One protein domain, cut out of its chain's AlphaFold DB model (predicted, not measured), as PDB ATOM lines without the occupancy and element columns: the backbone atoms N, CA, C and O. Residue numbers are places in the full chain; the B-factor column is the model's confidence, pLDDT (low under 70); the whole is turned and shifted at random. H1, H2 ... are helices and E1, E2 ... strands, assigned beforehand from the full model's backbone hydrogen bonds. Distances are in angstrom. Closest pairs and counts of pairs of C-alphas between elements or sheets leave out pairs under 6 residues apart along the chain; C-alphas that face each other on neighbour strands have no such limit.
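Overview. This is residues 4 to 100 of the 107 residues of an uncharacterized protein of Candidatus Komeilibacteria bacterium CG10_big_fil_rev_8_21_14_0_10_41_13 (UniProt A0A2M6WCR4). A strongly twisted sheet of six strands curls round helix H1, and the two antiparallel helices H1 and H2 cover one face of it, with no named helix on the other face. The long strand E6 runs through the sheet, with E1 and then E2 on one side, E4 and then E3 on the other, and E5 paired with its first residues, under H2. The printed part has 97 residues, with two named helices and six named strands: along the chain, the strands E1 and E2 come first, then the helices H1 and H2, then the strands E3 to E6; the sheet is branched, with the neighbour pairs E1 and E2, E1 and E6, E3 and E4, E4 and E6, and E5 and E6, each antiparallel, and the class is mixed, helices and strands. It is compact, with a radius of gyration of the C-alphas of 12.9 A, and elongated in outline, spanning 43 by 24 by 22 A.

Along the chain. E1, residues 4 to 11, begins at C-alpha 4 (150.045, 154.044, 165.581) and is 23.2 A long. E2, residues 16 to 23, measures 21.1 A. H1 holds residues 26 to 36 over 15.2 A, and H2 residues 45 to 57 over 18.1 A, beginning at C-alpha 45 (139.865, 133.069, 167.488). E3 is residues 62 to 64, 6.5 A; E4 is residues 72 to 75, 9.9 A; E5 is residues 79 to 82, 10.3 A. E6, residues 88 to 99, is the longest strand at 33.3 A and ends at C-alpha 99 (155.132, 153.895, 164.124).

Arrangement. E1 and E2 form a hairpin, with N 7 and O 19 2.8 A apart, within hydrogen-bond range. On the other side of E1 lies E6, with N 8 and O 95 at 2.8 A. The pairing of E6 is staggered: with E5 over residues 88 to 91, with E1 over 91 to 99 and with E4 over 94 to 97. E4 pairs with E6 through N 73 and O 96, 2.9 A, and forms a hairpin with E3, where N 74 and O 63 are 2.8 A apart. E5 and E6 are a hairpin too, with N 81 and O 89 at 2.7 A. H1 is on the sheet; its closest C-alphas to E2 are those of Ala 29 and Ala 23, 5.3 A. H2, on the same face, has a height over the sheet of 8.4 A and lies over E5, along the strands at 10 degrees on the local plane. The helical hairpin H1 and H2 touch, Phe 34 and Val 49 having the closest C-alphas at 5.7 A, with a shallow tilt of 10 degrees, opposite ways. In H1 and H2 every O i to N i+4 pair is within hydrogen-bond range.

Size, cuts and confidence. The two C-alphas farthest apart, those of Gly 68 and Glu 85, are 43.8 A apart. The printed part has no cut and no long link. The mean pLDDT of the printed part is 89.0; residues 68, 82 and 84 are under 70.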
ATOM      1  N   PHE A   4     150.116 155.048 166.619       93.19
ATOM      2  CA  PHE A   4     150.045 154.044 165.581       93.19
ATOM      3  C   PHE A   4     151.064 152.947 165.867       93.19
ATOM      4  O   PHE A   4     152.204 153.240 166.235       93.19
ATOM      5  N   TYR A   5     150.642 151.696 165.739       94.69
ATOM      6  CA  TYR A   5     151.490 150.532 165.940       94.69
ATOM      7  C   TYR A   5     151.385 149.610 164.738       94.69
ATOM      8  O   TYR A   5     150.290 149.342 164.258       94.69
ATOM      9  N   THR A   6     152.524 149.103 164.283       95.50
ATOM     10  CA  THR A   6     152.589 147.998 163.326       95.50
ATOM     11  C   THR A   6     152.863 146.720 164.100       95.50
ATOM     12  O   THR A   6     153.852 146.645 164.829       95.50
ATOM     13  N   VAL A   7     151.981 145.737 163.964       96.00
ATOM     14  CA  VAL A   7     152.068 144.433 164.620       96.00
ATOM     15  C   VAL A   7     152.336 143.397 163.544       96.00
ATOM     16  O   VAL A   7     151.641 143.344 162.534       96.00
ATOM     17  N   SER A   8     153.362 142.585 163.753       95.94
ATOM     18  CA  SER A   8     153.656 141.430 162.913       95.94
ATOM     19  C   SER A   8     153.534 140.162 163.731       95.94
ATOM     20  O   SER A   8     153.973 140.153 164.880       95.94
ATOM     21  N   ILE A   9     152.977 139.109 163.142       95.00
ATOM     22  CA  ILE A   9     152.853 137.782 163.747       95.00
ATOM     23  C   ILE A   9     153.532 136.774 162.826       95.00
ATOM     24  O   ILE A   9     153.464 136.904 161.609       95.00
ATOM     25  N   THR A  10     154.245 135.813 163.405       93.19
ATOM     26  CA  THR A  10     154.915 134.712 162.707       93.19
ATOM     27  C   THR A  10     154.263 133.396 163.111       93.19
ATOM     28  O   THR A  10     154.189 133.080 164.305       93.19
ATOM     29  N   PHE A  11     153.818 132.646 162.108       90.69
ATOM     30  CA  PHE A  11     153.165 131.345 162.244       90.69
ATOM     31  C   PHE A  11     154.176 130.194 162.126       90.69
ATOM     32  O   PHE A  11     155.349 130.416 161.807       90.69
ATOM     33  N   ALA A  12     153.732 128.968 162.404       87.62
ATOM     34  CA  ALA A  12     154.568 127.765 162.394       87.62
ATOM     35  C   ALA A  12     155.211 127.468 161.030       87.62
ATOM     36  O   ALA A  12     156.331 126.966 160.962       87.62
ATOM     37  N   ASP A  13     154.525 127.816 159.943       87.31
ATOM     38  CA  ASP A  13     154.999 127.671 158.564       87.31
ATOM     39  C   ASP A  13     155.922 128.823 158.110       87.31
ATOM     40  O   ASP A  13     156.304 128.906 156.943       87.31
ATOM     41  N   PHE A  14     156.299 129.712 159.037       87.25
ATOM     42  CA  PHE A  14     157.075 130.933 158.810       87.25
ATOM     43  C   PHE A  14     156.413 131.971 157.900       87.25
ATOM     44  O   PHE A  14     157.059 132.969 157.544       87.25
ATOM     45  N   THR A  15     155.129 131.816 157.578       91.44
ATOM     46  CA  THR A  15     154.353 132.931 157.047       91.44
ATOM     47  C   THR A  15     154.210 134.018 158.106       91.44
ATOM     48  O   THR A  15     154.426 133.813 159.311       91.44
ATOM     49  N   LYS A  16     153.925 135.236 157.639       92.38
ATOM     50  CA  LYS A  16     153.813 136.407 158.501       92.38
ATOM     51  C   LYS A  16     152.596 137.230 158.142       92.38
ATOM     52  O   LYS A  16     152.400 137.547 156.970       92.38
ATOM     53  N   SER A  17     151.851 137.653 159.155       94.06
ATOM     54  CA  SER A  17     150.911 138.762 159.012       94.06
ATOM     55  C   SER A  17     151.574 140.063 159.446       94.06
ATOM     56  O   SER A  17     152.488 140.071 160.277       94.06
ATOM     57  N   VAL A  18     151.134 141.168 158.845       95.06
ATOM     58  CA  VAL A  18     151.536 142.521 159.228       95.06
ATOM     59  C   VAL A  18     150.310 143.412 159.146       95.06
ATOM     60  O   VAL A  18     149.786 143.667 158.060       95.06
ATOM     61  N   ASP A  19     149.893 143.923 160.291       94.88
ATOM     62  CA  ASP A  19     148.708 144.757 160.432       94.88
ATOM     63  C   ASP A  19     149.033 146.001 161.257       94.88
ATOM     64  O   ASP A  19     150.060 146.073 161.941       94.88
ATOM     65  N   GLN A  20     148.189 147.023 161.149       94.75
ATOM     66  CA  GLN A  20     148.422 148.297 161.816       94.75
ATOM     67  C   GLN A  20     147.202 148.756 162.598       94.75
ATOM     68  O   GLN A  20     146.076 148.695 162.110       94.75
ATOM     69  N   TYR A  21     147.446 149.267 163.804       94.50
ATOM     70  CA  TYR A  21     146.402 149.602 164.762       94.50
ATOM     71  C   TYR A  21     146.655 150.963 165.403       94.50
ATOM     72  O   TYR A  21     147.781 151.314 165.765       94.50
ATOM     73  N   GLU A  22     145.578 151.726 165.583       94.38
ATOM     74  CA  GLU A  22     145.579 152.894 166.456       94.38
ATOM     75  C   GLU A  22     145.203 152.485 167.879       94.38
ATOM     76  O   GLU A  22     144.055 152.134 168.146       94.38
ATOM     77  N   ALA A  23     146.156 152.597 168.800       94.62
ATOM     78  CA  ALA A  23     146.003 152.153 170.181       94.62
ATOM     79  C   ALA A  23     146.667 153.130 171.161       94.62
ATOM     80  O   ALA A  23     147.526 153.934 170.790       94.62
ATOM     81  N   ASN A  24     146.294 153.092 172.437       94.69
ATOM     82  CA  ASN A  24     146.934 153.895 173.479       94.69
ATOM     83  C   ASN A  24     148.247 153.262 173.967       94.69
ATOM     84  O   ASN A  24     149.143 153.987 174.409       94.69
ATOM     85  N   SER A  25     148.400 151.943 173.834       94.25
ATOM     86  CA  SER A  25     149.572 151.184 174.285       94.25
ATOM     87  C   SER A  25     149.917 150.036 173.315       94.25
ATOM     88  O   SER A  25     149.081 149.682 172.479       94.25
ATOM     89  N   PRO A  26     151.138 149.466 173.370       95.12
ATOM     90  CA  PRO A  26     151.477 148.285 172.578       95.12
ATOM     91  C   PRO A  26     150.649 147.055 172.987       95.12
ATOM     92  O   PRO A  26     150.334 146.240 172.130       95.12
ATOM     93  N   GLU A  27     150.252 146.937 174.257       96.50
ATOM     94  CA  GLU A  27     149.350 145.884 174.745       96.50
ATOM     95  C   GLU A  27     147.991 145.952 174.044       96.50
ATOM     96  O   GLU A  27     147.520 144.951 173.515       96.50
ATOM     97  N   GLU A  28     147.395 147.147 173.978       96.81
ATOM     98  CA  GLU A  28     146.124 147.364 173.279       96.81
ATOM     99  C   GLU A  28     146.266 147.093 171.772       96.81
ATOM    100  O   GLU A  28     145.374 146.504 171.171       96.81
ATOM    101  N   ALA A  29     147.399 147.442 171.153       96.94
ATOM    102  CA  ALA A  29     147.647 147.113 169.746       96.94
ATOM    103  C   ALA A  29     147.697 145.595 169.489       96.94
ATOM    104  O   ALA A  29     147.200 145.131 168.465       96.94
ATOM    105  N   VAL A  30     148.278 144.818 170.410       96.62
ATOM    106  CA  VAL A  30     148.297 143.349 170.324       96.62
ATOM    107  C   VAL A  30     146.901 142.774 170.534       96.62
ATOM    108  O   VAL A  30     146.489 141.929 169.750       96.62
ATOM    109  N   ASP A  31     146.157 143.238 171.539       97.06
ATOM    110  CA  ASP A  31     144.784 142.775 171.784       97.06
ATOM    111  C   ASP A  31     143.883 143.023 170.559       97.06
ATOM    112  O   ASP A  31     143.215 142.106 170.081       97.06
ATOM    113  N   LEU A  32     143.965 144.216 169.952       97.19
ATOM    114  CA  LEU A  32     143.272 144.527 168.696       97.19
ATOM    115  C   LEU A  32     143.698 143.597 167.553       97.19
ATOM    116  O   LEU A  32     142.848 143.157 166.779       97.19
ATOM    117  N   CYS A  33     144.988 143.261 167.456       96.56
ATOM    118  CA  CYS A  33     145.490 142.339 166.441       96.56
ATOM    119  C   CYS A  33     144.843 140.956 166.544       96.56
ATOM    120  O   CYS A  33     144.270 140.477 165.569       96.56
ATOM    121  N   PHE A  34     144.840 140.354 167.733       94.31
ATOM    122  CA  PHE A  34     144.240 139.032 167.939       94.31
ATOM    123  C   PHE A  34     142.713 139.023 167.782       94.31
ATOM    124  O   PHE A  34     142.140 138.001 167.412       94.31
ATOM    125  N   GLN A  35     142.044 140.156 168.010       95.44
ATOM    126  CA  GLN A  35     140.600 140.280 167.800       95.44
ATOM    127  C   GLN A  35     140.215 140.467 166.323       95.44
ATOM    128  O   GLN A  35     139.171 139.971 165.887       95.44
ATOM    129  N   GLN A  36     141.024 141.200 165.552       95.25
ATOM    130  CA  GLN A  36     140.598 141.760 164.263       95.25
ATOM    131  C   GLN A  36     141.345 141.206 163.051       95.25
ATOM    132  O   GLN A  36     140.785 141.248 161.958       95.25
ATOM    133  N   ALA A  37     142.578 140.713 163.204       94.31
ATOM    134  CA  ALA A  37     143.387 140.318 162.055       94.31
ATOM    135  C   ALA A  37     142.757 139.141 161.291       94.31
ATOM    136  O   ALA A  37     142.359 138.126 161.869       94.31
ATOM    137  N   GLU A  38     142.685 139.278 159.967       91.56
ATOM    138  CA  GLU A  38     142.109 138.258 159.084       91.56
ATOM    139  C   GLU A  38     142.944 136.977 159.046       91.56
ATOM    140  O   GLU A  38     142.390 135.905 158.837       91.56
ATOM    141  N   CYS A  39     144.247 137.053 159.334       89.75
ATOM    142  CA  CYS A  39     145.110 135.872 159.413       89.75
ATOM    143  C   CYS A  39     144.680 134.865 160.493       89.75
ATOM    144  O   CYS A  39     145.089 133.714 160.441       89.75
ATOM    145  N   PHE A  40     143.836 135.272 161.447       88.94
ATOM    146  CA  PHE A  40     143.250 134.389 162.456       88.94
ATOM    147  C   PHE A  40     141.835 133.913 162.092       88.94
ATOM    148  O   PHE A  40     141.083 133.508 162.976       88.94
ATOM    149  N   ALA A  41     141.398 134.064 160.837       86.38
ATOM    150  CA  ALA A  41     140.070 133.630 160.396       86.38
ATOM    151  C   ALA A  41     139.907 132.108 160.422       86.38
ATOM    152  O   ALA A  41     138.818 131.665 160.767       86.38
ATOM    153  N   ASP A  42     140.982 131.360 160.147       83.31
ATOM    154  CA  ASP A  42     141.014 129.889 160.104       83.31
ATOM    155  C   ASP A  42     141.421 129.245 161.451       83.31
ATOM    156  O   ASP A  42     141.592 128.035 161.565       83.31
ATOM    157  N   TYR A  43     141.506 130.054 162.509       82.44
ATOM    158  CA  TYR A  43     141.791 129.605 163.871       82.44
ATOM    159  C   TYR A  43     140.553 129.708 164.765       82.44
ATOM    160  O   TYR A  43     139.665 130.537 164.547       82.44
ATOM    161  N   ASN A  44     140.553 128.975 165.885       86.69
ATOM    162  CA  ASN A  44     139.642 129.252 166.997       86.69
ATOM    163  C   ASN A  44     139.995 130.594 167.674       86.69
ATOM    164  O   ASN A  44     140.671 130.649 168.707       86.69
ATOM    165  N   ARG A  45     139.537 131.699 167.073       87.00
ATOM    166  CA  ARG A  45     139.865 133.069 167.488       87.00
ATOM    167  C   ARG A  45     139.497 133.360 168.938       87.00
ATOM    168  O   ARG A  45     140.275 133.996 169.639       87.00
ATOM    169  N   ASP A  46     138.363 132.858 169.415       89.38
ATOM    170  CA  ASP A  46     137.941 133.060 170.804       89.38
ATOM    171  C   ASP A  46     138.942 132.456 171.795       89.38
ATOM    172  O   ASP A  46     139.208 133.031 172.855       89.38
ATOM    173  N   MET A  47     139.520 131.300 171.458       87.56
ATOM    174  CA  MET A  47     140.581 130.687 172.252       87.56
ATOM    175  C   MET A  47     141.884 131.491 172.164       87.56
ATOM    176  O   MET A  47     142.493 131.754 173.203       87.56
ATOM    177  N   LEU A  48     142.280 131.932 170.962       88.50
ATOM    178  CA  LEU A  48     143.466 132.775 170.755       88.50
ATOM    179  C   LEU A  48     143.405 134.063 171.587       88.50
ATOM    180  O   LEU A  48     144.341 134.378 172.323       88.50
ATOM    181  N   VAL A  49     142.282 134.781 171.501       92.62
ATOM    182  CA  VAL A  49     142.048 136.040 172.217       92.62
ATOM    183  C   VAL A  49     142.137 135.817 173.723       92.62
ATOM    184  O   VAL A  49     142.861 136.545 174.396       92.62
ATOM    185  N   LYS A  50     141.494 134.769 174.259       92.19
ATOM    186  CA  LYS A  50     141.570 134.443 175.695       92.19
ATOM    187  C   LYS A  50     142.997 134.170 176.159       92.19
ATOM    188  O   LYS A  50     143.405 134.678 177.202       92.19
ATOM    189  N   VAL A  51     143.762 133.384 175.398       90.25
ATOM    190  CA  VAL A  51     145.166 133.094 175.728       90.25
ATOM    191  C   VAL A  51     145.984 134.381 175.733       90.25
ATOM    192  O   VAL A  51     146.724 134.633 176.684       90.25
ATOM    193  N   MET A  52     145.830 135.224 174.714       93.25
ATOM    194  CA  MET A  52     146.596 136.462 174.631       93.25
ATOM    195  C   MET A  52     146.219 137.483 175.695       93.25
ATOM    196  O   MET A  52     147.121 138.078 176.281       93.25
ATOM    197  N   GLN A  53     144.935 137.634 176.012       95.31
ATOM    198  CA  GLN A  53     144.477 138.498 177.102       95.31
ATOM    199  C   GLN A  53     145.066 138.061 178.442       95.31
ATOM    200  O   GLN A  53     145.670 138.879 179.132       95.31
ATOM    201  N   GLN A  54     145.040 136.761 178.750       93.94
ATOM    202  CA  GLN A  54     145.674 136.249 179.965       93.94
ATOM    203  C   GLN A  54     147.180 136.556 180.000       93.94
ATOM    204  O   GLN A  54     147.718 136.927 181.040       93.94
ATOM    205  N   ARG A  55     147.892 136.425 178.871       93.56
ATOM    206  CA  ARG A  55     149.330 136.742 178.814       93.56
ATOM    207  C   ARG A  55     149.609 138.237 178.957       93.56
ATOM    208  O   ARG A  55     150.654 138.595 179.505       93.56
ATOM    209  N   LEU A  56     148.732 139.097 178.442       95.12
ATOM    210  CA  LEU A  56     148.821 140.548 178.609       95.12
ATOM    211  C   LEU A  56     148.617 140.924 180.083       95.12
ATOM    212  O   LEU A  56     149.465 141.621 180.641       95.12
ATOM    213  N   ASP A  57     147.588 140.373 180.730       95.88
ATOM    214  CA  ASP A  57     147.303 140.563 182.159       95.88
ATOM    215  C   ASP A  57     148.465 140.079 183.043       95.88
ATOM    216  O   ASP A  57     148.890 140.763 183.979       95.88
ATOM    217  N   ASP A  58     149.060 138.940 182.682       94.75
ATOM    218  CA  ASP A  58     150.243 138.369 183.331       94.75
ATOM    219  C   ASP A  58     151.545 139.142 183.046       94.75
ATOM    220  O   ASP A  58     152.592 138.804 183.608       94.75
ATOM    221  N   LYS A  59     151.525 140.142 182.153       93.69
ATOM    222  CA  LYS A  59     152.713 140.864 181.655       93.69
ATOM    223  C   LYS A  59     153.762 139.950 181.008       93.69
ATOM    224  O   LYS A  59     154.961 140.211 181.077       93.69
ATOM    225  N   LYS A  60     153.311 138.866 180.373       93.31
ATOM    226  CA  LYS A  60     154.140 137.868 179.670       93.31
ATOM    227  C   LYS A  60     154.011 137.932 178.151       93.31
ATOM    228  O   LYS A  60     154.730 137.213 177.463       93.31
ATOM    229  N   ALA A  61     153.086 138.738 177.633       93.62
ATOM    230  CA  ALA A  61     152.844 138.858 176.197       93.62
ATOM    231  C   ALA A  61     153.884 139.722 175.472       93.62
ATOM    232  O   ALA A  61     154.064 139.546 174.271       93.62
ATOM    233  N   LEU A  62     154.550 140.653 176.166       94.94
ATOM    234  CA  LEU A  62     155.436 141.633 175.540       94.94
ATOM    235  C   LEU A  62     156.789 141.735 176.242       94.94
ATOM    236  O   LEU A  62     156.861 141.868 177.462       94.94
ATOM    237  N   ILE A  63     157.862 141.756 175.449       93.62
ATOM    238  CA  ILE A  63     159.223 142.067 175.903       93.62
ATOM    239  C   ILE A  63     159.679 143.333 175.185       93.62
ATOM    240  O   ILE A  63     159.783 143.348 173.961       93.62
ATOM    241  N   HIS A  64     159.960 144.401 175.929       92.25
ATOM    242  CA  HIS A  64     160.544 145.613 175.356       92.25
ATOM    243  C   HIS A  64     162.033 145.386 175.073       92.25
ATOM    244  O   HIS A  64     162.775 145.031 175.984       92.25
ATOM    245  N   VAL A  65     162.465 145.591 173.826       89.12
ATOM    246  CA  VAL A  65     163.826 145.229 173.370       89.12
ATOM    247  C   VAL A  65     164.717 146.421 173.040       89.12
ATOM    248  O   VAL A  65     165.846 146.249 172.601       89.12
ATOM    249  N   ALA A  66     164.219 147.641 173.222       79.69
ATOM    250  CA  ALA A  66     164.900 148.844 172.757       79.69
ATOM    251  C   ALA A  66     165.725 149.567 173.844       79.69
ATOM    252  O   ALA A  66     165.980 150.753 173.686       79.69
ATOM    253  N   ASP A  67     166.109 148.899 174.943       70.38
ATOM    254  CA  ASP A  67     167.063 149.377 175.972       70.38
ATOM    255  C   ASP A  67     166.996 150.887 176.302       70.38
ATOM    256  O   ASP A  67     167.992 151.607 176.324       70.38
ATOM    257  N   GLY A  68     165.785 151.392 176.562       60.53
ATOM    258  CA  GLY A  68     165.534 152.790 176.942       60.53
ATOM    259  C   GLY A  68     165.093 153.716 175.801       60.53
ATOM    260  O   GLY A  68     164.587 154.808 176.066       60.53
ATOM    261  N   LEU A  69     165.188 153.278 174.546       71.62
ATOM    262  CA  LEU A  69     164.503 153.893 173.409       71.62
ATOM    263  C   LEU A  69     163.055 153.408 173.347       71.62
ATOM    264  O   LEU A  69     162.725 152.322 173.806       71.62
ATOM    265  N   LYS A  70     162.159 154.231 172.801       73.38
ATOM    266  CA  LYS A  70     160.743 153.876 172.675       73.38
ATOM    267  C   LYS A  70     160.507 153.185 171.341       73.38
ATOM    268  O   LYS A  70     160.955 153.694 170.318       73.38
ATOM    269  N   GLY A  71     159.694 152.130 171.347       88.75
ATOM    270  CA  GLY A  71     158.914 151.785 170.163       88.75
ATOM    271  C   GLY A  71     159.083 150.388 169.587       88.75
ATOM    272  O   GLY A  71     158.542 150.191 168.510       88.75
ATOM    273  N   VAL A  72     159.775 149.438 170.228       94.31
ATOM    274  CA  VAL A  72     159.876 148.057 169.709       94.31
ATOM    275  C   VAL A  72     159.689 147.027 170.822       94.31
ATOM    276  O   VAL A  72     160.371 147.079 171.849       94.31
ATOM    277  N   TRP A  73     158.793 146.067 170.594       95.25
ATOM    278  CA  TRP A  73     158.509 144.962 171.508       95.25
ATOM    279  C   TRP A  73     158.433 143.633 170.761       95.25
ATOM    280  O   TRP A  73     157.915 143.582 169.649       95.25
ATOM    281  N   LEU A  74     158.891 142.555 171.391       95.19
ATOM    282  CA  LEU A  74     158.605 141.189 170.953       95.19
ATOM    283  C   LEU A  74     157.252 140.749 171.510       95.19
ATOM    284  O   LEU A  74     156.997 140.935 172.698       95.19
ATOM    285  N   VAL A  75     156.426 140.135 170.665       95.44
ATOM    286  CA  VAL A  75     155.186 139.459 171.059       95.44
ATOM    287  C   VAL A  75     155.505 138.007 171.372       95.44
ATOM    288  O   VAL A  75     156.014 137.279 170.521       95.44
ATOM    289  N   VAL A  76     155.184 137.586 172.589       92.56
ATOM    290  CA  VAL A  76     155.408 136.231 173.085       92.56
ATOM    291  C   VAL A  76     154.061 135.540 173.246       92.56
ATOM    292  O   VAL A  76     153.364 135.732 174.244       92.56
ATOM    293  N   VAL A  77     153.720 134.713 172.259       86.31
ATOM    294  CA  VAL A  77     152.494 133.903 172.264       86.31
ATOM    295  C   VAL A  77     152.782 132.558 172.916       86.31
ATOM    296  O   VAL A  77     152.198 132.251 173.950       86.31
ATOM    297  N   GLY A  78     153.760 131.810 172.381       70.25
ATOM    298  CA  GLY A  78     154.279 130.584 172.996       70.25
ATOM    299  C   GLY A  78     153.199 129.539 173.270       70.25
ATOM    300  O   GLY A  78     153.200 128.941 174.347       70.25
ATOM    301  N   THR A  79     152.260 129.382 172.337       70.81
ATOM    302  CA  THR A  79     151.135 128.455 172.452       70.81
ATOM    303  C   THR A  79     150.873 127.766 171.114       70.81
ATOM    304  O   THR A  79     150.993 128.371 170.047       70.81
ATOM    305  N   GLU A  80     150.531 126.486 171.225       75.50
ATOM    306  CA  GLU A  80     149.972 125.639 170.176       75.50
ATOM    307  C   GLU A  80     148.438 125.668 170.276       75.50
ATOM    308  O   GLU A  80     147.876 125.694 171.375       75.50
ATOM    309  N   PHE A  81     147.759 125.676 169.138       71.50
ATOM    310  CA  PHE A  81     146.315 125.815 169.003       71.50
ATOM    311  C   PHE A  81     145.787 124.783 168.011       71.50
ATOM    312  O   PHE A  81     146.531 124.313 167.163       71.50
ATOM    313  N   GLN A  82     144.506 124.435 168.111       67.56
ATOM    314  CA  GLN A  82     143.845 123.628 167.087       67.56
ATOM    315  C   GLN A  82     143.200 124.541 166.042       67.56
ATOM    316  O   GLN A  82     142.528 125.513 166.412       67.56
ATOM    317  N   ASP A  83     143.407 124.228 164.768       70.50
ATOM    318  CA  ASP A  83     142.654 124.815 163.660       70.50
ATOM    319  C   ASP A  83     141.229 124.218 163.572       70.50
ATOM    320  O   ASP A  83     140.790 123.449 164.438       70.50
ATOM    321  N   PHE A  84     140.467 124.592 162.541       68.62
ATOM    322  CA  PHE A  84     139.122 124.043 162.321       68.62
ATOM    323  C   PHE A  84     139.102 122.577 161.867       68.62
ATOM    324  O   PHE A  84     138.061 121.926 161.993       68.62
ATOM    325  N   GLU A  85     140.216 122.054 161.355       77.94
ATOM    326  CA  GLU A  85     140.376 120.652 160.955       77.94
ATOM    327  C   GLU A  85     140.828 119.768 162.136       77.94
ATOM    328  O   GLU A  85     140.763 118.539 162.060       77.94
ATOM    329  N   GLY A  86     141.174 120.384 163.272       72.06
ATOM    330  CA  GLY A  86     141.655 119.725 164.483       72.06
ATOM    331  C   GLY A  86     143.165 119.488 164.488       72.06
ATOM    332  O   GLY A  86     143.666 118.839 165.413       72.06
ATOM    333  N   GLU A  87     143.882 120.012 163.493       77.31
ATOM    334  CA  GLU A  87     145.334 119.959 163.403       77.31
ATOM    335  C   GLU A  87     145.966 121.001 164.322       77.31
ATOM    336  O   GLU A  87     145.409 122.062 164.619       77.31
ATOM    337  N   LEU A  88     147.138 120.654 164.843       72.75
ATOM    338  CA  LEU A  88     147.831 121.468 165.823       72.75
ATOM    339  C   LEU A  88     148.742 122.474 165.114       72.75
ATOM    340  O   LEU A  88     149.773 122.114 164.549       72.75
ATOM    341  N   GLU A  89     148.376 123.745 165.190       78.50
ATOM    342  CA  GLU A  89     149.129 124.865 164.647       78.50
ATOM    343  C   GLU A  89     149.794 125.684 165.755       78.50
ATOM    344  O   GLU A  89     149.298 125.789 166.875       78.50
ATOM    345  N   ALA A  90     150.934 126.306 165.461       83.88
ATOM    346  CA  ALA A  90     151.646 127.131 166.432       83.88
ATOM    347  C   ALA A  90     151.767 128.578 165.952       83.88
ATOM    348  O   ALA A  90     152.086 128.852 164.795       83.88
ATOM    349  N   ILE A  91     151.596 129.512 166.886       89.00
ATOM    350  CA  ILE A  91     151.959 130.915 166.682       89.00
ATOM    351  C   ILE A  91     153.236 131.166 167.476       89.00
ATOM    352  O   ILE A  91     153.240 131.160 168.711       89.00
ATOM    353  N   TYR A  92     154.341 131.396 166.768       88.94
ATOM    354  CA  TYR A  92     155.645 131.580 167.403       88.94
ATOM    355  C   TYR A  92     155.762 132.920 168.123       88.94
ATOM    356  O   TYR A  92     156.448 133.020 169.140       88.94
ATOM    357  N   GLY A  93     155.060 133.941 167.642       93.00
ATOM    358  CA  GLY A  93     155.085 135.265 168.242       93.00
ATOM    359  C   GLY A  93     155.153 136.345 167.188       93.00
ATOM    360  O   GLY A  93     154.597 136.196 166.107       93.00
ATOM    361  N   GLY A  94     155.823 137.446 167.503       94.94
ATOM    362  CA  GLY A  94     155.745 138.617 166.653       94.94
ATOM    363  C   GLY A  94     156.568 139.798 167.123       94.94
ATOM    364  O   GLY A  94     157.359 139.699 168.060       94.94
ATOM    365  N   ILE A  95     156.358 140.933 166.469       96.06
ATOM    366  CA  ILE A  95     156.972 142.212 166.829       96.06
ATOM    367  C   ILE A  95     155.909 143.301 166.750       96.06
ATOM    368  O   ILE A  95     155.175 143.372 165.767       96.06
ATOM    369  N   VAL A  96     155.871 144.169 167.757       95.69
ATOM    370  CA  VAL A  96     155.128 145.431 167.737       95.69
ATOM    371  C   VAL A  96     156.122 146.569 167.576       95.69
ATOM    372  O   VAL A  96     157.093 146.656 168.329       95.69
ATOM    373  N   VAL A  97     155.857 147.469 166.635       94.44
ATOM    374  CA  VAL A  97     156.624 148.699 166.433       94.44
ATOM    375  C   VAL A  97     155.701 149.900 166.592       94.44
ATOM    376  O   VAL A  97     154.686 149.983 165.908       94.44
ATOM    377  N   GLN A  98     156.040 150.849 167.467       93.50
ATOM    378  CA  GLN A  98     155.360 152.144 167.525       93.50
ATOM    379  C   GLN A  98     155.801 152.970 166.313       93.50
ATOM    380  O   GLN A  98     156.938 153.435 166.247       93.50
ATOM    381  N   THR A  99     154.897 153.156 165.363       88.31
ATOM    382  CA  THR A  99     155.132 153.895 164.124       88.31
ATOM    383  C   THR A  99     154.709 155.359 164.240       88.31
ATOM    384  O   THR A  99     153.980 155.751 165.156       88.31
ATOM    385  N   ASP A 100     155.174 156.185 163.300       85.12
ATOM    386  CA  ASP A 100     154.720 157.570 163.165       85.12
ATOM    387  C   ASP A 100     153.192 157.596 162.938       85.12
ATOM    388  O   ASP A 100     152.716 156.928 162.016       85.12
TER     389      ASP A 100